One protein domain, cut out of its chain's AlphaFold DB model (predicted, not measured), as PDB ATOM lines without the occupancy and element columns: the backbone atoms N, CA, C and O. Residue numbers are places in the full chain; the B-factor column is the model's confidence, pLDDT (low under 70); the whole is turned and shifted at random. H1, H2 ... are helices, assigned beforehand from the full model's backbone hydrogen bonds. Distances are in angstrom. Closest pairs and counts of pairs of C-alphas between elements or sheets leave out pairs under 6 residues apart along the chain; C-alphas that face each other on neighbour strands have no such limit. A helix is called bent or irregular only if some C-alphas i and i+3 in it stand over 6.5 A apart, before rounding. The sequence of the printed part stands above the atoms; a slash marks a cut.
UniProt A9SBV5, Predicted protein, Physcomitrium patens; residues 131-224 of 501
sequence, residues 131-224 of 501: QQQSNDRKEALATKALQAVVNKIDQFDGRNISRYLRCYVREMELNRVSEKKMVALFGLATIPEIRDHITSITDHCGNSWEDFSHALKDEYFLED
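What this domain is: This is residues 131 to 224 of the 501 residues of the protein "Predicted protein" of Physcomitrium patens (UniProt A9SBV5). Three helices, H3, H4 and H5, make a small up-and-down bundle, and one long helix, H1, crosses H3 at a steep tilt with its residues 142 to 150, while its first residues, 131 to 137, stick out free of the body. H3 sits in the middle, touched by H1, H4 and H5, while H2 folds back from H1 and reaches across to H5. The printed part has 94 residues with five named helices, H1 to H5 in order along the chain, and no named strand; the class is all helix. It is compact, with a radius of gyration of the C-alphas of 12.9 A, and its C-alphas span 43 by 28 by 21 A, only just elongated.

Where its parts are: H1, residues 131 to 153, runs 33.5 A from C-alpha 131 at (-5.159, 61.000, 47.595) to C-alpha 153 at (-11.377, 31.328, 33.264). H2 is residues 161 to 174, 19.8 A long. H3 is residues 179 to 189, 14.9 A long; it is neither bent nor irregular, but only just: C-alphas 184 and 187 are 6.4 A apart. H4, residues 192 to 204, is 19.6 A long and irregular, with C-alphas 193 and 196 7.4 A apart. H5, residues 209 to 223, is 21.1 A long and ends at C-alpha 223 at (-26.430, 29.141, 28.172); it is irregular too, with C-alphas 219 and 222 7.4 A apart.

How they stand to each other: H1 and H2 form a helical hairpin and touch, their closest C-alphas those of Ala 145 and Met 172, 5.5 A apart; they run opposite ways at a tilt of 37 degrees, only just steep. H1 touches H3 with residues 142 to 150 alone, closest at the C-alphas of Leu 146 and Ala 189, 6.6 A, at a steep tilt of 48 degrees. H3, H4 and H5 make an up-and-down bundle, each running against the one before it. H3 and H4, a hairpin, touch at the C-alphas of Gly 187 and Arg 195, 5.6 A, at a shallow tilt of 21 degrees. H4 and H5, also a hairpin, touch closest at the C-alphas of Thr 202 and Phe 212, 6.5 A, at a steep tilt of 43 degrees. H2 touches H5 with residues 161 to 165 alone, closest at the C-alphas of Ile 161 and Tyr 220, 6.2 A. H1 is apart from H4 and H5. Of the O i to N i+4 pairs, those within hydrogen-bond range are 18 of 19 in H1, 9 of 10 in H2, 5 of 7 in H3, 7 of 9 in H4 and 9 of 11 in H5.

The domain as a whole: The two C-alphas farthest apart are those of Gln 131 and Leu 222, 44.1 A. The printed part has no cut and no long link. Mean pLDDT of the printed part is 84.7; residue 131 and residues 221 to 224 are under 70.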
ATOM      1  N   GLN A 131      -3.884  61.425  48.166       65.44
ATOM      2  CA  GLN A 131      -5.159  61.000  47.595       65.44
ATOM      3  C   GLN A 131      -4.982  60.362  46.207       65.44
ATOM      4  O   GLN A 131      -5.571  59.311  45.963       65.44
ATOM      5  N   GLN A 132      -4.105  60.912  45.357       72.06
ATOM      6  CA  GLN A 132      -3.729  60.293  44.081       72.06
ATOM      7  C   GLN A 132      -3.104  58.907  44.301       72.06
ATOM      8  O   GLN A 132      -3.659  57.918  43.846       72.06
ATOM      9  N   GLN A 133      -2.054  58.807  45.127       73.75
ATOM     10  CA  GLN A 133      -1.356  57.542  45.406       73.75
ATOM     11  C   GLN A 133      -2.274  56.442  45.984       73.75
ATOM     12  O   GLN A 133      -2.034  55.247  45.793       73.75
ATOM     13  N   SER A 134      -3.336  56.831  46.697       75.94
ATOM     14  CA  SER A 134      -4.378  55.917  47.184       75.94
ATOM     15  C   SER A 134      -5.283  55.409  46.053       75.94
ATOM     16  O   SER A 134      -5.613  54.222  46.015       75.94
ATOM     17  N   ASN A 135      -5.642  56.281  45.106       80.12
ATOM     18  CA  ASN A 135      -6.407  55.918  43.914       80.12
ATOM     19  C   ASN A 135      -5.583  55.029  42.973       80.12
ATOM     20  O   ASN A 135      -6.056  53.947  42.634       80.12
ATOM     21  N   ASP A 136      -4.336  55.406  42.667       83.94
ATOM     22  CA  ASP A 136      -3.410  54.632  41.824       83.94
ATOM     23  C   ASP A 136      -3.286  53.180  42.337       83.94
ATOM     24  O   ASP A 136      -3.377  52.209  41.586       83.94
ATOM     25  N   ARG A 137      -3.172  53.007  43.664       85.94
ATOM     26  CA  ARG A 137      -3.132  51.687  44.314       85.94
ATOM     27  C   ARG A 137      -4.457  50.918  44.199       85.94
ATOM     28  O   ARG A 137      -4.431  49.704  44.009       85.94
ATOM     29  N   LYS A 138      -5.605  51.594  44.315       86.31
ATOM     30  CA  LYS A 138      -6.946  51.011  44.092       86.31
ATOM     31  C   LYS A 138      -7.232  50.707  42.617       86.31
ATOM     32  O   LYS A 138      -8.238  50.070  42.307       86.31
ATOM     33  N   GLU A 139      -6.412  51.202  41.702       87.75
ATOM     34  CA  GLU A 139      -6.491  50.921  40.270       87.75
ATOM     35  C   GLU A 139      -5.612  49.726  39.908       87.75
ATOM     36  O   GLU A 139      -6.119  48.756  39.354       87.75
ATOM     37  N   ALA A 140      -4.363  49.701  40.384       91.12
ATOM     38  CA  ALA A 140      -3.464  48.552  40.252       91.12
ATOM     39  C   ALA A 140      -4.014  47.252  40.882       91.12
ATOM     40  O   ALA A 140      -3.722  46.157  40.407       91.12
ATOM     41  N   LEU A 141      -4.821  47.347  41.948       90.44
ATOM     42  CA  LEU A 141      -5.527  46.190  42.516       90.44
ATOM     43  C   LEU A 141      -6.690  45.709  41.633       90.44
ATOM     44  O   LEU A 141      -6.909  44.506  41.528       90.44
ATOM     45  N   ALA A 142      -7.399  46.630  40.978       90.69
ATOM     46  CA  ALA A 142      -8.509  46.318  40.081       90.69
ATOM     47  C   ALA A 142      -8.026  45.669  38.774       90.69
ATOM     48  O   ALA A 142      -8.560  44.640  38.370       90.69
ATOM     49  N   THR A 143      -6.970  46.207  38.154       92.25
ATOM     50  CA  THR A 143      -6.368  45.606  36.952       92.25
ATOM     51  C   THR A 143      -5.751  44.241  37.254       92.25
ATOM     52  O   THR A 143      -5.933  43.307  36.479       92.25
ATOM     53  N   LYS A 144      -5.110  44.072  38.422       93.38
ATOM     54  CA  LYS A 144      -4.636  42.762  38.896       93.38
ATOM     55  C   LYS A 144      -5.777  41.755  39.089       93.38
ATOM     56  O   LYS A 144      -5.588  40.588  38.760       93.38
ATOM     57  N   ALA A 145      -6.922  42.177  39.625       89.94
ATOM     58  CA  ALA A 145      -8.085  41.309  39.805       89.94
ATOM     59  C   ALA A 145      -8.656  40.852  38.456       89.94
ATOM     60  O   ALA A 145      -8.787  39.656  38.224       89.94
ATOM     61  N   LEU A 146      -8.894  41.798  37.542       92.88
ATOM     62  CA  LEU A 146      -9.383  41.524  36.192       92.88
ATOM     63  C   LEU A 146      -8.443  40.579  35.423       92.88
ATOM     64  O   LEU A 146      -8.889  39.576  34.873       92.88
ATOM     65  N   GLN A 147      -7.131  40.834  35.459       91.50
ATOM     66  CA  GLN A 147      -6.142  39.949  34.839       91.50
ATOM     67  C   GLN A 147      -6.118  38.558  35.491       91.50
ATOM     68  O   GLN A 147      -5.898  37.567  34.804       91.50
ATOM     69  N   ALA A 148      -6.350  38.457  36.804       87.19
ATOM     70  CA  ALA A 148      -6.417  37.170  37.492       87.19
ATOM     71  C   ALA A 148      -7.668  36.361  37.115       87.19
ATOM     72  O   ALA A 148      -7.565  35.141  37.049       87.19
ATOM     73  N   VAL A 149      -8.803  37.012  36.829       85.44
ATOM     74  CA  VAL A 149      -9.992  36.356  36.256       85.44
ATOM     75  C   VAL A 149      -9.670  35.826  34.859       85.44
ATOM     76  O   VAL A 149      -9.726  34.617  34.644       85.44
ATOM     77  N   VAL A 150      -9.247  36.700  33.938       90.56
ATOM     78  CA  VAL A 150      -8.983  36.319  32.537       90.56
ATOM     79  C   VAL A 150      -7.907  35.228  32.443       90.56
ATOM     80  O   VAL A 150      -8.057  34.284  31.682       90.56
ATOM     81  N   ASN A 151      -6.873  35.257  33.290       87.88
ATOM     82  CA  ASN A 151      -5.844  34.206  33.330       87.88
ATOM     83  C   ASN A 151      -6.310  32.861  33.941       87.88
ATOM     84  O   ASN A 151      -5.519  31.918  33.971       87.88
ATOM     85  N   LYS A 152      -7.521  32.776  34.510       82.31
ATOM     86  CA  LYS A 152      -8.053  31.578  35.194       82.31
ATOM     87  C   LYS A 152      -9.247  30.942  34.489       82.31
ATOM     88  O   LYS A 152      -9.409  29.729  34.598       82.31
ATOM     89  N   ILE A 153     -10.100  31.753  33.863       79.19
ATOM     90  CA  ILE A 153     -11.377  31.328  33.264       79.19
ATOM     91  C   ILE A 153     -11.655  31.992  31.904       79.19
ATOM     92  O   ILE A 153     -12.787  31.927  31.432       79.19
ATOM     93  N   ASP A 154     -10.646  32.640  31.311       90.75
ATOM     94  CA  ASP A 154     -10.746  33.444  30.090       90.75
ATOM     95  C   ASP A 154     -11.769  34.602  30.197       90.75
ATOM     96  O   ASP A 154     -12.165  35.033  31.290       90.75
ATOM     97  N   GLN A 155     -12.125  35.204  29.061       93.75
ATOM     98  CA  GLN A 155     -13.171  36.228  28.989       93.75
ATOM     99  C   GLN A 155     -14.560  35.578  29.016       93.75
ATOM    100  O   GLN A 155     -14.741  34.489  28.477       93.75
ATOM    101  N   PHE A 156     -15.549  36.246  29.618       93.25
ATOM    102  CA  PHE A 156     -16.936  35.778  29.574       93.25
ATOM    103  C   PHE A 156     -17.450  35.812  28.133       93.25
ATOM    104  O   PHE A 156     -17.356  36.839  27.458       93.25
ATOM    105  N   ASP A 157     -17.986  34.681  27.684       89.69
ATOM    106  CA  ASP A 157     -18.395  34.400  26.306       89.69
ATOM    107  C   ASP A 157     -19.915  34.203  26.153       89.69
ATOM    108  O   ASP A 157     -20.375  33.756  25.105       89.69
ATOM    109  N   GLY A 158     -20.674  34.513  27.210       86.19
ATOM    110  CA  GLY A 158     -22.115  34.286  27.332       86.19
ATOM    111  C   GLY A 158     -22.472  33.007  28.097       86.19
ATOM    112  O   GLY A 158     -23.570  32.910  28.638       86.19
ATOM    113  N   ARG A 159     -21.550  32.044  28.220       82.50
ATOM    114  CA  ARG A 159     -21.843  30.708  28.760       82.50
ATOM    115  C   ARG A 159     -21.379  30.539  30.203       82.50
ATOM    116  O   ARG A 159     -20.314  31.008  30.602       82.50
ATOM    117  N   ASN A 160     -22.097  29.711  30.961       74.38
ATOM    118  CA  ASN A 160     -21.744  29.334  32.343       74.38
ATOM    119  C   ASN A 160     -21.701  30.521  33.329       74.38
ATOM    120  O   ASN A 160     -20.753  30.643  34.115       74.38
ATOM    121  N   ILE A 161     -22.692  31.416  33.270       80.12
ATOM    122  CA  ILE A 161     -22.742  32.643  34.078       80.12
ATOM    123  C   ILE A 161     -22.602  32.389  35.592       80.12
ATOM    124  O   ILE A 161     -21.792  33.056  36.239       80.12
ATOM    125  N   SER A 162     -23.261  31.371  36.158       73.25
ATOM    126  CA  SER A 162     -23.188  31.024  37.590       73.25
ATOM    127  C   SER A 162     -21.813  30.491  38.010       73.25
ATOM    128  O   SER A 162     -21.416  30.584  39.179       73.25
ATOM    129  N   ARG A 163     -21.039  29.952  37.061       74.81
ATOM    130  CA  ARG A 163     -19.630  29.588  37.273       74.81
ATOM    131  C   ARG A 163     -18.717  30.808  37.124       74.81
ATOM    132  O   ARG A 163     -17.787  30.972  37.916       74.81
ATOM    133  N   TYR A 164     -18.983  31.666  36.138       78.94
ATOM    134  CA  TYR A 164     -18.176  32.850  35.845       78.94
ATOM    135  C   TYR A 164     -18.263  33.893  36.968       78.94
ATOM    136  O   TYR A 164     -17.230  34.277  37.516       78.94
ATOM    137  N   LEU A 165     -19.478  34.281  37.381       80.31
ATOM    138  CA  LEU A 165     -19.724  35.246  38.463       80.31
ATOM    139  C   LEU A 165     -19.027  34.835  39.765       80.31
ATOM    140  O   LEU A 165     -18.338  35.639  40.386       80.31
ATOM    141  N   ARG A 166     -19.124  33.560  40.143       75.81
ATOM    142  CA  ARG A 166     -18.522  33.014  41.367       75.81
ATOM    143  C   ARG A 166     -16.995  33.114  41.382       75.81
ATOM    144  O   ARG A 166     -16.391  33.426  42.409       75.81
ATOM    145  N   CYS A 167     -16.350  32.861  40.244       75.06
ATOM    146  CA  CYS A 167     -14.911  33.071  40.097       75.06
ATOM    147  C   CYS A 167     -14.556  34.567  40.045       75.06
ATOM    148  O   CYS A 167     -13.555  34.969  40.635       75.06
ATOM    149  N   TYR A 168     -15.389  35.388  39.404       81.31
ATOM    150  CA  TYR A 168     -15.219  36.836  39.300       81.31
ATOM    151  C   TYR A 168     -15.258  37.533  40.671       81.31
ATOM    152  O   TYR A 168     -14.276  38.169  41.060       81.31
ATOM    153  N   VAL A 169     -16.339  37.346  41.441       81.56
ATOM    154  CA  VAL A 169     -16.522  37.899  42.799       81.56
ATOM    155  C   VAL A 169     -15.338  37.529  43.688       81.56
ATOM    156  O   VAL A 169     -14.722  38.405  44.294       81.56
ATOM    157  N   ARG A 170     -14.940  36.251  43.693       77.06
ATOM    158  CA  ARG A 170     -13.827  35.753  44.508       77.06
ATOM    159  C   ARG A 170     -12.503  36.469  44.219       77.06
ATOM    160  O   ARG A 170     -11.785  36.824  45.153       77.06
ATOM    161  N   GLU A 171     -12.151  36.698  42.955       79.62
ATOM    162  CA  GLU A 171     -10.917  37.423  42.616       79.62
ATOM    163  C   GLU A 171     -11.019  38.924  42.932       79.62
ATOM    164  O   GLU A 171     -10.023  39.539  43.331       79.62
ATOM    165  N   MET A 172     -12.209  39.514  42.815       86.19
ATOM    166  CA  MET A 172     -12.454  40.917  43.157       86.19
ATOM    167  C   MET A 172     -12.397  41.164  44.678       86.19
ATOM    168  O   MET A 172     -11.685  42.078  45.112       86.19
ATOM    169  N   GLU A 173     -13.016  40.301  45.496       83.12
ATOM    170  CA  GLU A 173     -12.881  40.276  46.963       83.12
ATOM    171  C   GLU A 173     -11.406  40.170  47.388       83.12
ATOM    172  O   GLU A 173     -10.910  40.985  48.175       83.12
ATOM    173  N   LEU A 174     -10.677  39.183  46.845       77.88
ATOM    174  CA  LEU A 174      -9.277  38.904  47.197       77.88
ATOM    175  C   LEU A 174      -8.350  40.105  46.950       77.88
ATOM    176  O   LEU A 174      -7.354  40.280  47.658       77.88
ATOM    177  N   ASN A 175      -8.676  40.950  45.971       87.19
ATOM    178  CA  ASN A 175      -7.937  42.174  45.660       87.19
ATOM    179  C   ASN A 175      -8.580  43.447  46.256       87.19
ATOM    180  O   ASN A 175      -8.040  44.539  46.069       87.19
ATOM    181  N   ARG A 176      -9.661  43.317  47.040       85.56
ATOM    182  CA  ARG A 176     -10.407  44.403  47.709       85.56
ATOM    183  C   ARG A 176     -10.967  45.451  46.744       85.56
ATOM    184  O   ARG A 176     -10.856  46.659  46.975       85.56
ATOM    185  N   VAL A 177     -11.553  44.978  45.651       87.62
ATOM    186  CA  VAL A 177     -12.299  45.801  44.697       87.62
ATOM    187  C   VAL A 177     -13.700  46.075  45.261       87.62
ATOM    188  O   VAL A 177     -14.351  45.182  45.783       87.62
ATOM    189  N   SER A 178     -14.155  47.327  45.198       87.12
ATOM    190  CA  SER A 178     -15.501  47.745  45.629       87.12
ATOM    191  C   SER A 178     -16.562  47.407  44.578       87.12
ATOM    192  O   SER A 178     -16.264  47.570  43.398       87.12
ATOM    193  N   GLU A 179     -17.802  47.093  44.967       87.88
ATOM    194  CA  GLU A 179     -18.940  46.763  44.072       87.88
ATOM    195  C   GLU A 179     -19.062  47.656  42.828       87.88
ATOM    196  O   GLU A 179     -19.010  47.156  41.710       87.88
ATOM    197  N   LYS A 180     -19.081  48.989  42.984       88.62
ATOM    198  CA  LYS A 180     -19.129  49.932  41.846       88.62
ATOM    199  C   LYS A 180     -17.972  49.763  40.840       88.62
ATOM    200  O   LYS A 180     -18.117  50.099  39.669       88.62
ATOM    201  N   LYS A 181     -16.816  49.251  41.278       89.94
ATOM    202  CA  LYS A 181     -15.734  48.808  40.382       89.94
ATOM    203  C   LYS A 181     -15.955  47.381  39.874       89.94
ATOM    204  O   LYS A 181     -15.608  47.137  38.730       89.94
ATOM    205  N   MET A 182     -16.515  46.460  40.662       91.12
ATOM    206  CA  MET A 182     -16.854  45.106  40.193       91.12
ATOM    207  C   MET A 182     -17.833  45.147  39.014       91.12
ATOM    208  O   MET A 182     -17.577  44.484  38.017       91.12
ATOM    209  N   VAL A 183     -18.866  45.992  39.062       91.81
ATOM    210  CA  VAL A 183     -19.768  46.233  37.921       91.81
ATOM    211  C   VAL A 183     -18.989  46.825  36.734       91.81
ATOM    212  O   VAL A 183     -18.912  46.220  35.670       91.81
ATOM    213  N   ALA A 184     -18.306  47.961  36.932       90.88
ATOM    214  CA  ALA A 184     -17.601  48.673  35.856       90.88
ATOM    215  C   ALA A 184     -16.423  47.905  35.211       90.88
ATOM    216  O   ALA A 184     -15.989  48.256  34.116       90.88
ATOM    217  N   LEU A 185     -15.877  46.880  35.875       92.06
ATOM    218  CA  LEU A 185     -14.833  46.003  35.331       92.06
ATOM    219  C   LEU A 185     -15.407  44.801  34.560       92.06
ATOM    220  O   LEU A 185     -14.668  44.196  33.785       92.06
ATOM    221  N   PHE A 186     -16.688  44.449  34.726       93.19
ATOM    222  CA  PHE A 186     -17.251  43.232  34.124       93.19
ATOM    223  C   PHE A 186     -17.357  43.353  32.594       93.19
ATOM    224  O   PHE A 186     -17.023  42.416  31.870       93.19
ATOM    225  N   GLY A 187     -17.669  44.555  32.092       91.38
ATOM    226  CA  GLY A 187     -17.585  44.910  30.664       91.38
ATOM    227  C   GLY A 187     -16.163  44.891  30.070       91.38
ATOM    228  O   GLY A 187     -15.999  44.999  28.858       91.38
ATOM    229  N   LEU A 188     -15.119  44.755  30.899       92.00
ATOM    230  CA  LEU A 188     -13.730  44.529  30.466       92.00
ATOM    231  C   LEU A 188     -13.299  43.060  30.615       92.00
ATOM    232  O   LEU A 188     -12.231  42.684  30.134       92.00
ATOM    233  N   ALA A 189     -14.109  42.239  31.291       92.19
ATOM    234  CA  ALA A 189     -13.932  40.795  31.414       92.19
ATOM    235  C   ALA A 189     -14.661  40.018  30.301       92.19
ATOM    236  O   ALA A 189     -14.507  38.806  30.211       92.19
ATOM    237  N   THR A 190     -15.457  40.693  29.469       94.00
ATOM    238  CA  THR A 190     -16.291  40.095  28.416       94.00
ATOM    239  C   THR A 190     -15.646  40.134  27.036       94.00
ATOM    240  O   THR A 190     -14.904  41.068  26.718       94.00
ATOM    241  N   ILE A 191     -15.995  39.160  26.190       93.12
ATOM    242  CA  ILE A 191     -15.662  39.204  24.761       93.12
ATOM    243  C   ILE A 191     -16.372  40.388  24.064       93.12
ATOM    244  O   ILE A 191     -17.463  40.791  24.493       93.12
ATOM    245  N   PRO A 192     -15.789  40.973  22.997       91.69
ATOM    246  CA  PRO A 192     -16.366  42.124  22.301       91.69
ATOM    247  C   PRO A 192     -17.810  41.952  21.821       91.69
ATOM    248  O   PRO A 192     -18.545  42.933  21.793       91.69
ATOM    249  N   GLU A 193     -18.200  40.731  21.463       92.00
ATOM    250  CA  GLU A 193     -19.458  40.380  20.801       92.00
ATOM    251  C   GLU A 193     -20.695  40.581  21.691       92.00
ATOM    252  O   GLU A 193     -21.769  40.878  21.173       92.00
ATOM    253  N   ILE A 194     -20.550  40.456  23.016       91.75
ATOM    254  CA  ILE A 194     -21.647  40.634  23.991       91.75
ATOM    255  C   ILE A 194     -21.450  41.840  24.921       91.75
ATOM    256  O   ILE A 194     -22.358  42.207  25.664       91.75
ATOM    257  N   ARG A 195     -20.283  42.495  24.886       92.00
ATOM    258  CA  ARG A 195     -19.944  43.617  25.780       92.00
ATOM    259  C   ARG A 195     -20.946  44.774  25.716       92.00
ATOM    260  O   ARG A 195     -21.238  45.390  26.741       92.00
ATOM    261  N   ASP A 196     -21.481  45.070  24.539       92.12
ATOM    262  CA  ASP A 196     -22.441  46.165  24.363       92.12
ATOM    263  C   ASP A 196     -23.784  45.825  25.049       92.12
ATOM    264  O   ASP A 196     -24.414  46.691  25.658       92.12
ATOM    265  N   HIS A 197     -24.160  44.541  25.085       91.50
ATOM    266  CA  HIS A 197     -25.320  44.043  25.831       91.50
ATOM    267  C   HIS A 197     -25.100  44.118  27.353       91.50
ATOM    268  O   HIS A 197     -25.929  44.672  28.074       91.50
ATOM    269  N   ILE A 198     -23.933  43.673  27.837       91.44
ATOM    270  CA  ILE A 198     -23.502  43.848  29.239       91.44
ATOM    271  C   ILE A 198     -23.518  45.326  29.658       91.44
ATOM    272  O   ILE A 198     -23.824  45.645  30.807       91.44
ATOM    273  N   THR A 199     -23.196  46.237  28.736       91.38
ATOM    274  CA  THR A 199     -23.233  47.684  28.988       91.38
ATOM    275  C   THR A 199     -24.672  48.175  29.172       91.38
ATOM    276  O   THR A 199     -24.932  48.893  30.132       91.38
ATOM    277  N   SER A 200     -25.626  47.706  28.357       92.31
ATOM    278  CA  SER A 200     -27.053  48.005  28.564       92.31
ATOM    279  C   SER A 200     -27.548  47.521  29.934       92.31
ATOM    280  O   SER A 200     -28.180  48.281  30.663       92.31
ATOM    281  N   ILE A 201     -27.196  46.291  30.332       89.38
ATOM    282  CA  ILE A 201     -27.520  45.745  31.663       89.38
ATOM    283  C   ILE A 201     -26.887  46.614  32.771       89.38
ATOM    284  O   ILE A 201     -27.552  46.994  33.734       89.38
ATOM    285  N   THR A 202     -25.621  47.013  32.604       89.44
ATOM    286  CA  THR A 202     -24.894  47.890  33.543       89.44
ATOM    287  C   THR A 202     -25.604  49.228  33.771       89.44
ATOM    288  O   THR A 202     -25.705  49.678  34.918       89.44
ATOM    289  N   ASP A 203     -26.101  49.858  32.705       88.75
ATOM    290  CA  ASP A 203     -26.783  51.155  32.769       88.75
ATOM    291  C   ASP A 203     -28.151  51.070  33.472       88.75
ATOM    292  O   ASP A 203     -28.592  52.047  34.084       88.75
ATOM    293  N   HIS A 204     -28.806  49.904  33.454       85.94
ATOM    294  CA  HIS A 204     -30.059  49.666  34.177       85.94
ATOM    295  C   HIS A 204     -29.840  49.368  35.673       85.94
ATOM    296  O   HIS A 204     -30.607  49.845  36.509       85.94
ATOM    297  N   CYS A 205     -28.762  48.666  36.041       78.06
ATOM    298  CA  CYS A 205     -28.509  48.196  37.414       78.06
ATOM    299  C   CYS A 205     -27.835  49.226  38.352       78.06
ATOM    300  O   CYS A 205     -27.335  48.881  39.423       78.06
ATOM    301  N   GLY A 206     -27.769  50.510  37.981       75.81
ATOM    302  CA  GLY A 206     -27.497  51.607  38.924       75.81
ATOM    303  C   GLY A 206     -26.116  51.640  39.610       75.81
ATOM    304  O   GLY A 206     -25.897  52.491  40.473       75.81
ATOM    305  N   ASN A 207     -25.144  50.817  39.192       79.12
ATOM    306  CA  ASN A 207     -23.871  50.496  39.883       79.12
ATOM    307  C   ASN A 207     -23.992  49.567  41.113       79.12
ATOM    308  O   ASN A 207     -22.996  49.393  41.823       79.12
ATOM    309  N   SER A 208     -25.165  48.992  41.372       85.00
ATOM    310  CA  SER A 208     -25.347  47.939  42.372       85.00
ATOM    311  C   SER A 208     -24.757  46.630  41.849       85.00
ATOM    312  O   SER A 208     -24.944  46.302  40.678       85.00
ATOM    313  N   TRP A 209     -24.016  45.887  42.679       88.62
ATOM    314  CA  TRP A 209     -23.524  44.564  42.269       88.62
ATOM    315  C   TRP A 209     -24.639  43.512  42.295       88.62
ATOM    316  O   TRP A 209     -24.688  42.667  41.409       88.62
ATOM    317  N   GLU A 210     -25.537  43.589  43.276       82.62
ATOM    318  CA  GLU A 210     -26.625  42.633  43.492       82.62
ATOM    319  C   GLU A 210     -27.599  42.632  42.306       82.62
ATOM    320  O   GLU A 210     -27.702  41.627  41.602       82.62
ATOM    321  N   ASP A 211     -28.193  43.790  41.992       82.81
ATOM    322  CA  ASP A 211     -29.097  43.975  40.845       82.81
ATOM    323  C   ASP A 211     -28.434  43.616  39.503       82.81
ATOM    324  O   ASP A 211     -29.072  43.059  38.613       82.81
ATOM    325  N   PHE A 212     -27.139  43.917  39.353       87.00
ATOM    326  CA  PHE A 212     -26.365  43.570  38.157       87.00
ATOM    327  C   PHE A 212     -26.139  42.058  38.042       87.00
ATOM    328  O   PHE A 212     -26.274  41.491  36.963       87.00
ATOM    329  N   SER A 213     -25.832  41.388  39.154       82.12
ATOM    330  CA  SER A 213     -25.627  39.939  39.189       82.12
ATOM    331  C   SER A 213     -26.907  39.146  38.917       82.12
ATOM    332  O   SER A 213     -26.822  38.110  38.261       82.12
ATOM    333  N   HIS A 214     -28.075  39.639  39.346       80.31
ATOM    334  CA  HIS A 214     -29.365  39.033  39.013       80.31
ATOM    335  C   HIS A 214     -29.689  39.220  37.531       80.31
ATOM    336  O   HIS A 214     -29.831  38.229  36.830       80.31
ATOM    337  N   ALA A 215     -29.632  40.448  37.007       83.69
ATOM    338  CA  ALA A 215     -29.887  40.691  35.585       83.69
ATOM    339  C   ALA A 215     -28.930  39.919  34.645       83.69
ATOM    340  O   ALA A 215     -29.311  39.541  33.540       83.69
ATOM    341  N   LEU A 216     -27.691  39.637  35.078       83.94
ATOM    342  CA  LEU A 216     -26.789  38.738  34.354       83.94
ATOM    343  C   LEU A 216     -27.176  37.255  34.449       83.94
ATOM    344  O   LEU A 216     -26.990  36.545  33.462       83.94
ATOM    345  N   LYS A 217     -27.674  36.771  35.597       80.12
ATOM    346  CA  LYS A 217     -28.220  35.407  35.707       80.12
ATOM    347  C   LYS A 217     -29.406  35.270  34.750       80.12
ATOM    348  O   LYS A 217     -29.331  34.441  33.851       80.12
ATOM    349  N   ASP A 218     -30.417  36.126  34.888       76.25
ATOM    350  CA  ASP A 218     -31.679  36.075  34.137       76.25
ATOM    351  C   ASP A 218     -31.456  36.005  32.613       76.25
ATOM    352  O   ASP A 218     -32.051  35.177  31.926       76.25
ATOM    353  N   GLU A 219     -30.549  36.834  32.084       83.69
ATOM    354  CA  GLU A 219     -30.281  36.919  30.642       83.69
ATOM    355  C   GLU A 219     -29.423  35.749  30.108       83.69
ATOM    356  O   GLU A 219     -29.652  35.261  29.001       83.69
ATOM    357  N   TYR A 220     -28.438  35.263  30.877       78.31
ATOM    358  CA  TYR A 220     -27.447  34.281  30.397       78.31
ATOM    359  C   TYR A 220     -27.629  32.851  30.947       78.31
ATOM    360  O   TYR A 220     -26.919  31.933  30.524       78.31
ATOM    361  N   PHE A 221     -28.586  32.598  31.848       69.94
ATOM    362  CA  PHE A 221     -28.801  31.269  32.445       69.94
ATOM    363  C   PHE A 221     -29.147  30.184  31.410       69.94
ATOM    364  O   PHE A 221     -28.761  29.019  31.556       69.94
ATOM    365  N   LEU A 222     -29.809  30.552  30.306       63.53
ATOM    366  CA  LEU A 222     -30.136  29.624  29.216       63.53
ATOM    367  C   LEU A 222     -28.904  29.044  28.493       63.53
ATOM    368  O   LEU A 222     -29.040  28.023  27.808       63.53
ATOM    369  N   GLU A 223     -27.718  29.628  28.683       68.88
ATOM    370  CA  GLU A 223     -26.430  29.141  28.172       68.88
ATOM    371  C   GLU A 223     -25.492  28.590  29.267       68.88
ATOM    372  O   GLU A 223     -24.340  28.229  29.001       68.88
ATOM    373  N   ASP A 224     -25.963  28.465  30.509       63.59
ATOM    374  CA  ASP A 224     -25.197  27.829  31.577       63.59
ATOM    375  C   ASP A 224     -25.189  26.287  31.422       63.59
ATOM    376  O   ASP A 224     -26.187  25.679  31.024       63.59
TER     377      ASP A 224